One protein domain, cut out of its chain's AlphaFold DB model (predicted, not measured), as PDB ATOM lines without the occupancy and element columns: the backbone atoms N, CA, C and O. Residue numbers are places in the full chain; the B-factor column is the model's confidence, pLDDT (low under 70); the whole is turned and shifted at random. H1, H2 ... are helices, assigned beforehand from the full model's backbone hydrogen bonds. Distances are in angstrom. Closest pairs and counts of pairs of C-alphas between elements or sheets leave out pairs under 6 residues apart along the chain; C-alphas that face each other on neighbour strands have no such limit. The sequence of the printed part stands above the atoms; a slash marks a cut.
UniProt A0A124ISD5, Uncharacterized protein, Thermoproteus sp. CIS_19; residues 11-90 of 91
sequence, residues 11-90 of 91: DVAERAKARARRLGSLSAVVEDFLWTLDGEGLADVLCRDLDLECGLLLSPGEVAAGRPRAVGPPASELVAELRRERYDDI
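This is residues 11 to 90 of the 91 residues of an uncharacterized protein of Thermoproteus sp. CIS_19 (UniProt A0A124ISD5). The longest helix, H5, stands free at one far end of an open, drawn-out zigzag of helices strung one after another, with H1 at the other far end and no packed core. H1, H2 and H3 meet corner to corner, each turned about perpendicular to the one before, while the short helix H4 touches no helix and sits between H3 and H5 on two short links. The printed part has 80 residues with five named helices, in the order H1, H2, H3, H4, H5 along the chain, and no named strand; the class is all helix. The whole is extended, with a radius of gyration of the C-alphas of 22.2 A, and its elongated outline spans 59 by 36 by 28 A.

H5, residues 75 to 88, is 20.1 A from first to last C-alpha; C-alpha 75 is at (-25.373, -27.338, 5.922) and C-alpha 88 at (-33.470, -11.818, 15.722). H4 holds residues 60 to 66 and is 10.0 A long. H3, residues 39 to 49, is 15.4 A long. H2, residues 26 to 37, is 16.9 A long. H1, residues 11 to 20, is 14.1 A long and begins with C-alpha 11 at (-31.200, -12.138, -43.810).

H5 is apart from each of the other four helices, and so is H4. H2 and H3 only just touch, and only at the corner by their tight link, with 3 pairs of C-alphas within 8 A. Their closest C-alphas are those of Trp 35 and Leu 42, 6.9 A apart, and H2 touches H3 with residues 35 to 36 alone. Their lines are about perpendicular, at 90 degrees. H1 and H2 also touch only at the corner by their tight link, with residues 26 to 29 of H2 alone; the closest C-alphas are those of Ala 20 and Leu 26, 5.1 A apart. Their lines are about perpendicular, at 76 degrees. H1 and H3 are apart. In H1, H2, H3, H4 and H5, every pair of O i and N i+4 is within hydrogen-bond range.

The two C-alphas farthest apart are those of Glu 14 and Gly 72, 59.8 A. Residues 67 to 90 stand free, of which 75 to 88 belong to H5, as do residues 59 to 65, of which 60 to 65 belong to H4, and residues 30 to 38, of which 30 to 37 belong to H2. The printed part has no cut. The links from H3 to H4, 10 residues, and from H4 to H5, 8 residues, are short, and no link is long. The mean pLDDT of the printed part is 80.9; the model's confidence is under 70 at residues 56 to 57 and 70 to 73.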
ATOM      1  N   ASP A  11     -30.426 -13.224 -44.416       94.50
ATOM      2  CA  ASP A  11     -31.200 -12.138 -43.810       94.50
ATOM      3  C   ASP A  11     -30.629 -11.723 -42.451       94.50
ATOM      4  O   ASP A  11     -30.636 -10.545 -42.090       94.50
ATOM      5  N   VAL A  12     -30.107 -12.691 -41.694       90.50
ATOM      6  CA  VAL A  12     -29.431 -12.436 -40.417       90.50
ATOM      7  C   VAL A  12     -28.117 -11.700 -40.662       90.50
ATOM      8  O   VAL A  12     -27.862 -10.696 -40.000       90.50
ATOM      9  N   ALA A  13     -27.321 -12.142 -41.638       89.75
ATOM     10  CA  ALA A  13     -26.044 -11.519 -41.978       89.75
ATOM     11  C   ALA A  13     -26.211 -10.055 -42.419       89.75
ATOM     12  O   ALA A  13     -25.455  -9.192 -41.973       89.75
ATOM     13  N   GLU A  14     -27.217  -9.747 -43.240       90.88
ATOM     14  CA  GLU A  14     -27.470  -8.374 -43.694       90.88
ATOM     15  C   GLU A  14     -27.944  -7.461 -42.556       90.88
ATOM     16  O   GLU A  14     -27.418  -6.356 -42.386       90.88
ATOM     17  N   ARG A  15     -28.852  -7.937 -41.689       88.75
ATOM     18  CA  ARG A  15     -29.254  -7.177 -40.491       88.75
ATOM     19  C   ARG A  15     -28.089  -6.971 -39.521       88.75
ATOM     20  O   ARG A  15     -27.935  -5.874 -38.981       88.75
ATOM     21  N   ALA A  16     -27.264  -7.996 -39.315       87.06
ATOM     22  CA  ALA A  16     -26.098  -7.929 -38.442       87.06
ATOM     23  C   ALA A  16     -25.061  -6.927 -38.966       87.06
ATOM     24  O   ALA A  16     -24.628  -6.064 -38.208       87.06
ATOM     25  N   LYS A  17     -24.736  -6.950 -40.267       84.88
ATOM     26  CA  LYS A  17     -23.846  -5.959 -40.900       84.88
ATOM     27  C   LYS A  17     -24.367  -4.532 -40.748       84.88
ATOM     28  O   LYS A  17     -23.600  -3.639 -40.396       84.88
ATOM     29  N   ALA A  18     -25.661  -4.308 -40.993       86.06
ATOM     30  CA  ALA A  18     -26.265  -2.984 -40.862       86.06
ATOM     31  C   ALA A  18     -26.156  -2.441 -39.428       86.06
ATOM     32  O   ALA A  18     -25.858  -1.262 -39.231       86.06
ATOM     33  N   ARG A  19     -26.349  -3.306 -38.423       83.38
ATOM     34  CA  ARG A  19     -26.263  -2.944 -37.001       83.38
ATOM     35  C   ARG A  19     -24.816  -2.787 -36.524       83.38
ATOM     36  O   ARG A  19     -24.526  -1.851 -35.786       83.38
ATOM     37  N   ALA A  20     -23.905  -3.629 -37.012       80.31
ATOM     38  CA  ALA A  20     -22.484  -3.608 -36.672       80.31
ATOM     39  C   ALA A  20     -21.780  -2.310 -37.083       80.31
ATOM     40  O   ALA A  20     -20.860  -1.885 -36.395       80.31
ATOM     41  N   ARG A  21     -22.254  -1.615 -38.129       76.81
ATOM     42  CA  ARG A  21     -21.747  -0.274 -38.490       76.81
ATOM     43  C   ARG A  21     -21.816   0.730 -37.334       76.81
ATOM     44  O   ARG A  21     -21.018   1.657 -37.300       76.81
ATOM     45  N   ARG A  22     -22.754   0.557 -36.396       78.75
ATOM     46  CA  ARG A  22     -22.884   1.403 -35.195       78.75
ATOM     47  C   ARG A  22     -22.020   0.929 -34.023       78.75
ATOM     48  O   ARG A  22     -21.822   1.687 -33.088       78.75
ATOM     49  N   LEU A  23     -21.546  -0.314 -34.074       73.19
ATOM     50  CA  LEU A  23     -20.804  -0.998 -33.011       73.19
ATOM     51  C   LEU A  23     -19.309  -1.157 -33.360       73.19
ATOM     52  O   LEU A  23     -18.579  -1.845 -32.660       73.19
ATOM     53  N   GLY A  24     -18.846  -0.550 -34.459       81.19
ATOM     54  CA  GLY A  24     -17.461  -0.624 -34.930       81.19
ATOM     55  C   GLY A  24     -17.195  -1.832 -35.831       81.19
ATOM     56  O   GLY A  24     -16.987  -1.661 -37.031       81.19
ATOM     57  N   SER A  25     -17.216  -3.051 -35.279       84.69
ATOM     58  CA  SER A  25     -16.843  -4.277 -36.005       84.69
ATOM     59  C   SER A  25     -17.746  -5.462 -35.667       84.69
ATOM     60  O   SER A  25     -17.897  -5.828 -34.505       84.69
ATOM     61  N   LEU A  26     -18.295  -6.120 -36.695       86.00
ATOM     62  CA  LEU A  26     -19.046  -7.369 -36.512       86.00
ATOM     63  C   LEU A  26     -18.147  -8.483 -35.961       86.00
ATOM     64  O   LEU A  26     -18.618  -9.308 -35.188       86.00
ATOM     65  N   SER A  27     -16.866  -8.498 -36.338       87.50
ATOM     66  CA  SER A  27     -15.910  -9.485 -35.834       87.50
ATOM     67  C   SER A  27     -15.688  -9.343 -34.333       87.50
ATOM     68  O   SER A  27     -15.700 -10.359 -33.661       87.50
ATOM     69  N   ALA A  28     -15.585  -8.113 -33.815       85.00
ATOM     70  CA  ALA A  28     -15.441  -7.877 -32.375       85.00
ATOM     71  C   ALA A  28     -16.683  -8.351 -31.603       85.00
ATOM     72  O   ALA A  28     -16.568  -9.060 -30.617       85.00
ATOM     73  N   VAL A  29     -17.885  -8.057 -32.114       86.00
ATOM     74  CA  VAL A  29     -19.140  -8.521 -31.493       86.00
ATOM     75  C   VAL A  29     -19.247 -10.049 -31.489       86.00
ATOM     76  O   VAL A  29     -19.732 -10.636 -30.527       86.00
ATOM     77  N   VAL A  30     -18.834 -10.704 -32.578       88.62
ATOM     78  CA  VAL A  30     -18.834 -12.172 -32.651       88.62
ATOM     79  C   VAL A  30     -17.771 -12.759 -31.725       88.62
ATOM     80  O   VAL A  30     -18.046 -13.764 -31.088       88.62
ATOM     81  N   GLU A  31     -16.596 -12.143 -31.625       86.62
ATOM     82  CA  GLU A  31     -15.532 -12.559 -30.709       86.62
ATOM     83  C   GLU A  31     -15.975 -12.453 -29.245       86.62
ATOM     84  O   GLU A  31     -15.873 -13.441 -28.524       86.62
ATOM     85  N   ASP A  32     -16.589 -11.338 -28.843       82.62
ATOM     86  CA  ASP A  32     -17.184 -11.176 -27.509       82.62
ATOM     87  C   ASP A  32     -18.264 -12.232 -27.237       82.62
ATOM     88  O   ASP A  32     -18.329 -12.810 -26.155       82.62
ATOM     89  N   PHE A  33     -19.118 -12.527 -28.222       83.56
ATOM     90  CA  PHE A  33     -20.126 -13.574 -28.067       83.56
ATOM     91  C   PHE A  33     -19.496 -14.965 -27.925       83.56
ATOM     92  O   PHE A  33     -19.929 -15.750 -27.084       83.56
ATOM     93  N   LEU A  34     -18.472 -15.286 -28.717       85.31
ATOM     94  CA  LEU A  34     -17.758 -16.560 -28.607       85.31
ATOM     95  C   LEU A  34     -17.062 -16.693 -27.248       85.31
ATOM     96  O   LEU A  34     -17.097 -17.777 -26.675       85.31
ATOM     97  N   TRP A  35     -16.551 -15.596 -26.685       80.25
ATOM     98  CA  TRP A  35     -16.067 -15.548 -25.304       80.25
ATOM     99  C   TRP A  35     -17.134 -15.937 -24.277       80.25
ATOM    100  O   TRP A  35     -16.814 -16.585 -23.289       80.25
ATOM    101  N   THR A  36     -18.412 -15.621 -24.511       75.25
ATOM    102  CA  THR A  36     -19.489 -16.070 -23.604       75.25
ATOM    103  C   THR A  36     -19.790 -17.568 -23.702       75.25
ATOM    104  O   THR A  36     -20.395 -18.129 -22.790       75.25
ATOM    105  N   LEU A  37     -19.394 -18.216 -24.802       77.62
ATOM    106  CA  LEU A  37     -19.505 -19.668 -24.971       77.62
ATOM    107  C   LEU A  37     -18.277 -20.402 -24.428       77.62
ATOM    108  O   LEU A  37     -18.385 -21.574 -24.070       77.62
ATOM    109  N   ASP A  38     -17.136 -19.719 -24.356       79.75
ATOM    110  CA  ASP A  38     -15.919 -20.217 -23.728       79.75
ATOM    111  C   ASP A  38     -15.993 -20.049 -22.204       79.75
ATOM    112  O   ASP A  38     -15.408 -19.149 -21.600       79.75
ATOM    113  N   GLY A  39     -16.775 -20.927 -21.572       72.50
ATOM    114  CA  GLY A  39     -16.899 -20.959 -20.117       72.50
ATOM    115  C   GLY A  39     -15.565 -21.211 -19.406       72.50
ATOM    116  O   GLY A  39     -15.390 -20.736 -18.285       72.50
ATOM    117  N   GLU A  40     -14.626 -21.907 -20.057       75.56
ATOM    118  CA  GLU A  40     -13.283 -22.154 -19.519       75.56
ATOM    119  C   GLU A  40     -12.453 -20.878 -19.517       75.56
ATOM    120  O   GLU A  40     -11.960 -20.460 -18.470       75.56
ATOM    121  N   GLY A  41     -12.406 -20.186 -20.651       76.62
ATOM    122  CA  GLY A  41     -11.721 -18.910 -20.742       76.62
ATOM    123  C   GLY A  41     -12.311 -17.843 -19.807       76.62
ATOM    124  O   GLY A  41     -11.562 -17.067 -19.211       76.62
ATOM    125  N   LEU A  42     -13.642 -17.776 -19.657       77.06
ATOM    126  CA  LEU A  42     -14.271 -16.837 -18.721       77.06
ATOM    127  C   LEU A  42     -13.853 -17.124 -17.273       77.06
ATOM    128  O   LEU A  42     -13.580 -16.188 -16.518       77.06
ATOM    129  N   ALA A  43     -13.799 -18.402 -16.888       78.81
ATOM    130  CA  ALA A  43     -13.322 -18.798 -15.571       78.81
ATOM    131  C   ALA A  43     -11.867 -18.356 -15.368       78.81
ATOM    132  O   ALA A  43     -11.585 -17.687 -14.379       78.81
ATOM    133  N   ASP A  44     -10.976 -18.605 -16.330       82.12
ATOM    134  CA  ASP A  44      -9.567 -18.195 -16.248       82.12
ATOM    135  C   ASP A  44      -9.387 -16.684 -16.042       82.12
ATOM    136  O   ASP A  44      -8.545 -16.254 -15.246       82.12
ATOM    137  N   VAL A  45     -10.172 -15.862 -16.746       83.50
ATOM    138  CA  VAL A  45     -10.142 -14.398 -16.586       83.50
ATOM    139  C   VAL A  45     -10.605 -14.001 -15.187       83.50
ATOM    140  O   VAL A  45      -9.901 -13.262 -14.503       83.50
ATOM    141  N   LEU A  46     -11.743 -14.532 -14.731       83.44
ATOM    142  CA  LEU A  46     -12.275 -14.235 -13.399       83.44
ATOM    143  C   LEU A  46     -11.309 -14.651 -12.290       83.44
ATOM    144  O   LEU A  46     -11.127 -13.920 -11.322       83.44
ATOM    145  N   CYS A  47     -10.674 -15.808 -12.433       87.31
ATOM    146  CA  CYS A  47      -9.722 -16.314 -11.457       87.31
ATOM    147  C   CYS A  47      -8.481 -15.430 -11.364       87.31
ATOM    148  O   CYS A  47      -8.035 -15.119 -10.265       87.31
ATOM    149  N   ARG A  48      -7.978 -14.944 -12.503       86.69
ATOM    150  CA  ARG A  48      -6.885 -13.969 -12.529       86.69
ATOM    151  C   ARG A  48      -7.282 -12.641 -11.889       86.69
ATOM    152  O   ARG A  48      -6.517 -12.107 -11.095       86.69
ATOM    153  N   ASP A  49      -8.458 -12.117 -12.224       90.06
ATOM    154  CA  ASP A  49      -8.932 -10.821 -11.725       90.06
ATOM    155  C   ASP A  49      -9.223 -10.843 -10.215       90.06
ATOM    156  O   ASP A  49      -9.099  -9.820  -9.543       90.06
ATOM    157  N   LEU A  50      -9.593 -12.010  -9.677       91.31
ATOM    158  CA  LEU A  50      -9.862 -12.228  -8.254       91.31
ATOM    159  C   LEU A  50      -8.644 -12.739  -7.464       91.31
ATOM    160  O   LEU A  50      -8.781 -12.976  -6.266       91.31
ATOM    161  N   ASP A  51      -7.487 -12.909  -8.114       88.88
ATOM    162  CA  ASP A  51      -6.269 -13.501  -7.535       88.88
ATOM    163  C   ASP A  51      -6.527 -14.878  -6.884       88.88
ATOM    164  O   ASP A  51      -6.091 -15.184  -5.774       88.88
ATOM    165  N   LEU A  52      -7.313 -15.710  -7.574       84.88
ATOM    166  CA  LEU A  52      -7.683 -17.058  -7.154       84.88
ATOM    167  C   LEU A  52      -6.905 -18.106  -7.951       84.88
ATOM    168  O   LEU A  52      -6.881 -18.091  -9.183       84.88
ATOM    169  N   GLU A  53      -6.357 -19.099  -7.250       80.44
ATOM    170  CA  GLU A  53      -5.864 -20.325  -7.879       80.44
ATOM    171  C   GLU A  53      -7.045 -21.210  -8.283       80.44
ATOM    172  O   GLU A  53      -7.517 -22.064  -7.529       80.44
ATOM    173  N   CYS A  54      -7.553 -20.996  -9.491       71.88
ATOM    174  CA  CYS A  54      -8.556 -21.883 -10.053       71.88
ATOM    175  C   CYS A  54      -7.896 -23.120 -10.647       71.88
ATOM    176  O   CYS A  54      -7.068 -23.043 -11.553       71.88
ATOM    177  N   GLY A  55      -8.260 -24.278 -10.097       70.62
ATOM    178  CA  GLY A  55      -7.946 -25.568 -10.692       70.62
ATOM    179  C   GLY A  55      -8.796 -25.846 -11.934       70.62
ATOM    180  O   GLY A  55      -9.565 -25.004 -12.391       70.62
ATOM    181  N   LEU A  56      -8.684 -27.071 -12.451       69.94
ATOM    182  CA  LEU A  56      -9.523 -27.556 -13.548       69.94
ATOM    183  C   LEU A  56     -11.010 -27.334 -13.246       69.94
ATOM    184  O   LEU A  56     -11.474 -27.614 -12.136       69.94
ATOM    185  N   LEU A  57     -11.758 -26.881 -14.253       69.88
ATOM    186  CA  LEU A  57     -13.209 -26.812 -14.163       69.88
ATOM    187  C   LEU A  57     -13.772 -28.217 -13.966       69.88
ATOM    188  O   LEU A  57     -13.671 -29.084 -14.831       69.88
ATOM    189  N   LEU A  58     -14.355 -28.433 -12.792       75.94
ATOM    190  CA  LEU A  58     -14.938 -29.710 -12.418       75.94
ATOM    191  C   LEU A  58     -16.348 -29.823 -12.996       75.94
ATOM    192  O   LEU A  58     -17.165 -28.905 -12.877       75.94
ATOM    193  N   SER A  59     -16.677 -30.982 -13.559       78.38
ATOM    194  CA  SER A  59     -18.058 -31.303 -13.911       78.38
ATOM    195  C   SER A  59     -18.949 -31.334 -12.658       78.38
ATOM    196  O   SER A  59     -18.465 -31.581 -11.548       78.38
ATOM    197  N   PRO A  60     -20.280 -31.176 -12.792       75.38
ATOM    198  CA  PRO A  60     -21.190 -31.258 -11.647       75.38
ATOM    199  C   PRO A  60     -21.036 -32.546 -10.821       75.38
ATOM    200  O   PRO A  60     -21.200 -32.525  -9.600       75.38
ATOM    201  N   GLY A  61     -20.696 -33.663 -11.476       79.12
ATOM    202  CA  GLY A  61     -20.437 -34.946 -10.821       79.12
ATOM    203  C   GLY A  61     -19.130 -34.963 -10.028       79.12
ATOM    204  O   GLY A  61     -19.116 -35.438  -8.896       79.12
ATOM    205  N   GLU A  62     -18.056 -34.394 -10.575       83.31
ATOM    206  CA  GLU A  62     -16.768 -34.263  -9.882       83.31
ATOM    207  C   GLU A  62     -16.863 -33.301  -8.697       83.31
ATOM    208  O   GLU A  62     -16.352 -33.604  -7.621       83.31
ATOM    209  N   VAL A  63     -17.608 -32.200  -8.846       81.00
ATOM    210  CA  VAL A  63     -17.940 -31.304  -7.730       81.00
ATOM    211  C   VAL A  63     -18.670 -32.075  -6.632       81.00
ATOM    212  O   VAL A  63     -18.330 -31.943  -5.459       81.00
ATOM    213  N   ALA A  64     -19.674 -32.885  -6.980       80.12
ATOM    214  CA  ALA A  64     -20.415 -33.674  -5.998       80.12
ATOM    215  C   ALA A  64     -19.538 -34.738  -5.317       80.12
ATOM    216  O   ALA A  64     -19.665 -34.940  -4.110       80.12
ATOM    217  N   ALA A  65     -18.645 -35.388  -6.065       83.06
ATOM    218  CA  ALA A  65     -17.742 -36.418  -5.560       83.06
ATOM    219  C   ALA A  65     -16.621 -35.854  -4.670       83.06
ATOM    220  O   ALA A  65     -16.215 -36.514  -3.715       83.06
ATOM    221  N   GLY A  66     -16.143 -34.642  -4.966       77.88
ATOM    222  CA  GLY A  66     -15.113 -33.943  -4.196       77.88
ATOM    223  C   GLY A  66     -15.634 -33.249  -2.935       77.88
ATOM    224  O   GLY A  66     -14.832 -32.825  -2.102       77.88
ATOM    225  N   ARG A  67     -16.959 -33.133  -2.757       77.94
ATOM    226  CA  ARG A  67     -17.525 -32.592  -1.514       77.94
ATOM    227  C   ARG A  67     -17.088 -33.471  -0.341       77.94
ATOM    228  O   ARG A  67     -17.309 -34.685  -0.384       77.94
ATOM    229  N   PRO A  68     -16.533 -32.882   0.732       75.94
ATOM    230  CA  PRO A  68     -16.269 -33.614   1.957       75.94
ATOM    231  C   PRO A  68     -17.532 -34.361   2.388       75.94
ATOM    232  O   PRO A  68     -18.615 -33.771   2.462       75.94
ATOM    233  N   ARG A  69     -17.412 -35.664   2.665       72.19
ATOM    234  CA  ARG A  69     -18.498 -36.400   3.324       72.19
ATOM    235  C   ARG A  69     -18.753 -35.693   4.649       72.19
ATOM    236  O   ARG A  69     -17.816 -35.571   5.430       72.19
ATOM    237  N   ALA A  70     -19.972 -35.169   4.801       67.69
ATOM    238  CA  ALA A  70     -20.419 -34.238   5.838       67.69
ATOM    239  C   ALA A  70     -19.478 -34.150   7.052       67.69
ATOM    240  O   ALA A  70     -19.445 -35.044   7.897       67.69
ATOM    241  N   VAL A  71     -18.714 -33.060   7.129       58.22
ATOM    242  CA  VAL A  71     -17.866 -32.751   8.285       58.22
ATOM    243  C   VAL A  71     -18.721 -31.962   9.278       58.22
ATOM    244  O   VAL A  71     -18.557 -30.757   9.428       58.22
ATOM    245  N   GLY A  72     -19.711 -32.623   9.882       64.25
ATOM    246  CA  GLY A  72     -20.618 -32.012  10.858       64.25
ATOM    247  C   GLY A  72     -22.090 -31.945  10.428       64.25
ATOM    248  O   GLY A  72     -22.490 -32.647   9.494       64.25
ATOM    249  N   PRO A  73     -22.908 -31.147  11.147       65.44
ATOM    250  CA  PRO A  73     -24.341 -31.016  10.907       65.44
ATOM    251  C   PRO A  73     -24.651 -30.657   9.447       65.44
ATOM    252  O   PRO A  73     -23.848 -29.977   8.798       65.44
ATOM    253  N   PRO A  74     -25.805 -31.083   8.904       78.50
ATOM    254  CA  PRO A  74     -26.236 -30.703   7.567       78.50
ATOM    255  C   PRO A  74     -26.107 -29.191   7.356       78.50
ATOM    256  O   PRO A  74     -26.610 -28.403   8.153       78.50
ATOM    257  N   ALA A  75     -25.497 -28.763   6.246       77.12
ATOM    258  CA  ALA A  75     -25.373 -27.338   5.922       77.12
ATOM    259  C   ALA A  75     -26.736 -26.616   5.920       77.12
ATOM    260  O   ALA A  75     -26.812 -25.421   6.186       77.12
ATOM    261  N   SER A  76     -27.825 -27.345   5.660       79.06
ATOM    262  CA  SER A  76     -29.195 -26.850   5.791       79.06
ATOM    263  C   SER A  76     -29.560 -26.408   7.211       79.06
ATOM    264  O   SER A  76     -30.269 -25.417   7.355       79.06
ATOM    265  N   GLU A  77     -29.091 -27.109   8.246       81.56
ATOM    266  CA  GLU A  77     -29.322 -26.749   9.652       81.56
ATOM    267  C   GLU A  77     -28.528 -25.494  10.024       81.56
ATOM    268  O   GLU A  77     -29.101 -24.544  10.549       81.56
ATOM    269  N   LEU A  78     -27.258 -25.438   9.617       82.00
ATOM    270  CA  LEU A  78     -26.377 -24.277   9.793       82.00
ATOM    271  C   LEU A  78     -26.940 -23.018   9.110       82.00
ATOM    272  O   LEU A  78     -26.998 -21.940   9.695       82.00
ATOM    273  N   VAL A  79     -27.429 -23.152   7.872       85.00
ATOM    274  CA  VAL A  79     -28.092 -22.054   7.146       85.00
ATOM    275  C   VAL A  79     -29.400 -21.644   7.826       85.00
ATOM    276  O   VAL A  79     -29.743 -20.461   7.823       85.00
ATOM    277  N   ALA A  80     -30.149 -22.590   8.394       86.88
ATOM    278  CA  ALA A  80     -31.378 -22.288   9.120       86.88
ATOM    279  C   ALA A  80     -31.112 -21.564  10.451       86.88
ATOM    280  O   ALA A  80     -31.899 -20.695  10.823       86.88
ATOM    281  N   GLU A  81     -30.028 -21.885  11.159       85.12
ATOM    282  CA  GLU A  81     -29.563 -21.130  12.334       85.12
ATOM    283  C   GLU A  81     -29.142 -19.711  11.963       85.12
ATOM    284  O   GLU A  81     -29.734 -18.764  12.471       85.12
ATOM    285  N   LEU A  82     -28.246 -19.551  10.984       87.06
ATOM    286  CA  LEU A  82     -27.787 -18.232  10.525       87.06
ATOM    287  C   LEU A  82     -28.928 -17.328  10.042       87.06
ATOM    288  O   LEU A  82     -28.847 -16.103  10.128       87.06
ATOM    289  N   ARG A  83     -29.987 -17.912   9.471       87.81
ATOM    290  CA  ARG A  83     -31.189 -17.160   9.096       87.81
ATOM    291  C   ARG A  83     -31.965 -16.700  10.324       87.81
ATOM    292  O   ARG A  83     -32.395 -15.555  10.322       87.81
ATOM    293  N   ARG A  84     -32.144 -17.561  11.331       88.62
ATOM    294  CA  ARG A  84     -32.843 -17.219  12.581       88.62
ATOM    295  C   ARG A  84     -32.122 -16.110  13.340       88.62
ATOM    296  O   ARG A  84     -32.750 -15.095  13.596       88.62
ATOM    297  N   GLU A  85     -30.814 -16.246  13.559       86.38
ATOM    298  CA  GLU A  85     -30.002 -15.205  14.211       86.38
ATOM    299  C   GLU A  85     -30.130 -13.860  13.495       86.38
ATOM    300  O   GLU A  85     -30.347 -12.827  14.116       86.38
ATOM    301  N   ARG A  86     -30.075 -13.881  12.158       85.12
ATOM    302  CA  ARG A  86     -30.238 -12.661  11.375       85.12
ATOM    303  C   ARG A  86     -31.612 -12.039  11.553       85.12
ATOM    304  O   ARG A  86     -31.674 -10.828  11.508       85.12
ATOM    305  N   TYR A  87     -32.683 -12.822  11.687       81.25
ATOM    306  CA  TYR A  87     -34.024 -12.291  11.950       81.25
ATOM    307  C   TYR A  87     -34.139 -11.696  13.355       81.25
ATOM    308  O   TYR A  87     -34.796 -10.668  13.503       81.25
ATOM    309  N   ASP A  88     -33.486 -12.307  14.343       82.75
ATOM    310  CA  ASP A  88     -33.470 -11.818  15.722       82.75
ATOM    311  C   ASP A  88     -32.702 -10.486  15.848       82.75
ATOM    312  O   ASP A  88     -33.125  -9.614  16.598       82.75
ATOM    313  N   ASP A  89     -31.647 -10.272  15.050       71.88
ATOM    314  CA  ASP A  89     -30.875  -9.014  15.006       71.88
ATOM    315  C   ASP A  89     -31.628  -7.819  14.374       71.88
ATOM    316  O   ASP A  89     -31.206  -6.670  14.528       71.88
ATOM    317  N   ILE A  90     -32.712  -8.061  13.624       74.69
ATOM    318  CA  ILE A  90     -33.515  -7.004  12.959       74.69
ATOM    319  C   ILE A  90     -34.864  -6.759  13.650       74.69
ATOM    320  O   ILE A  90     -35.667  -5.978  13.127       74.69
TER     321      ILE A  90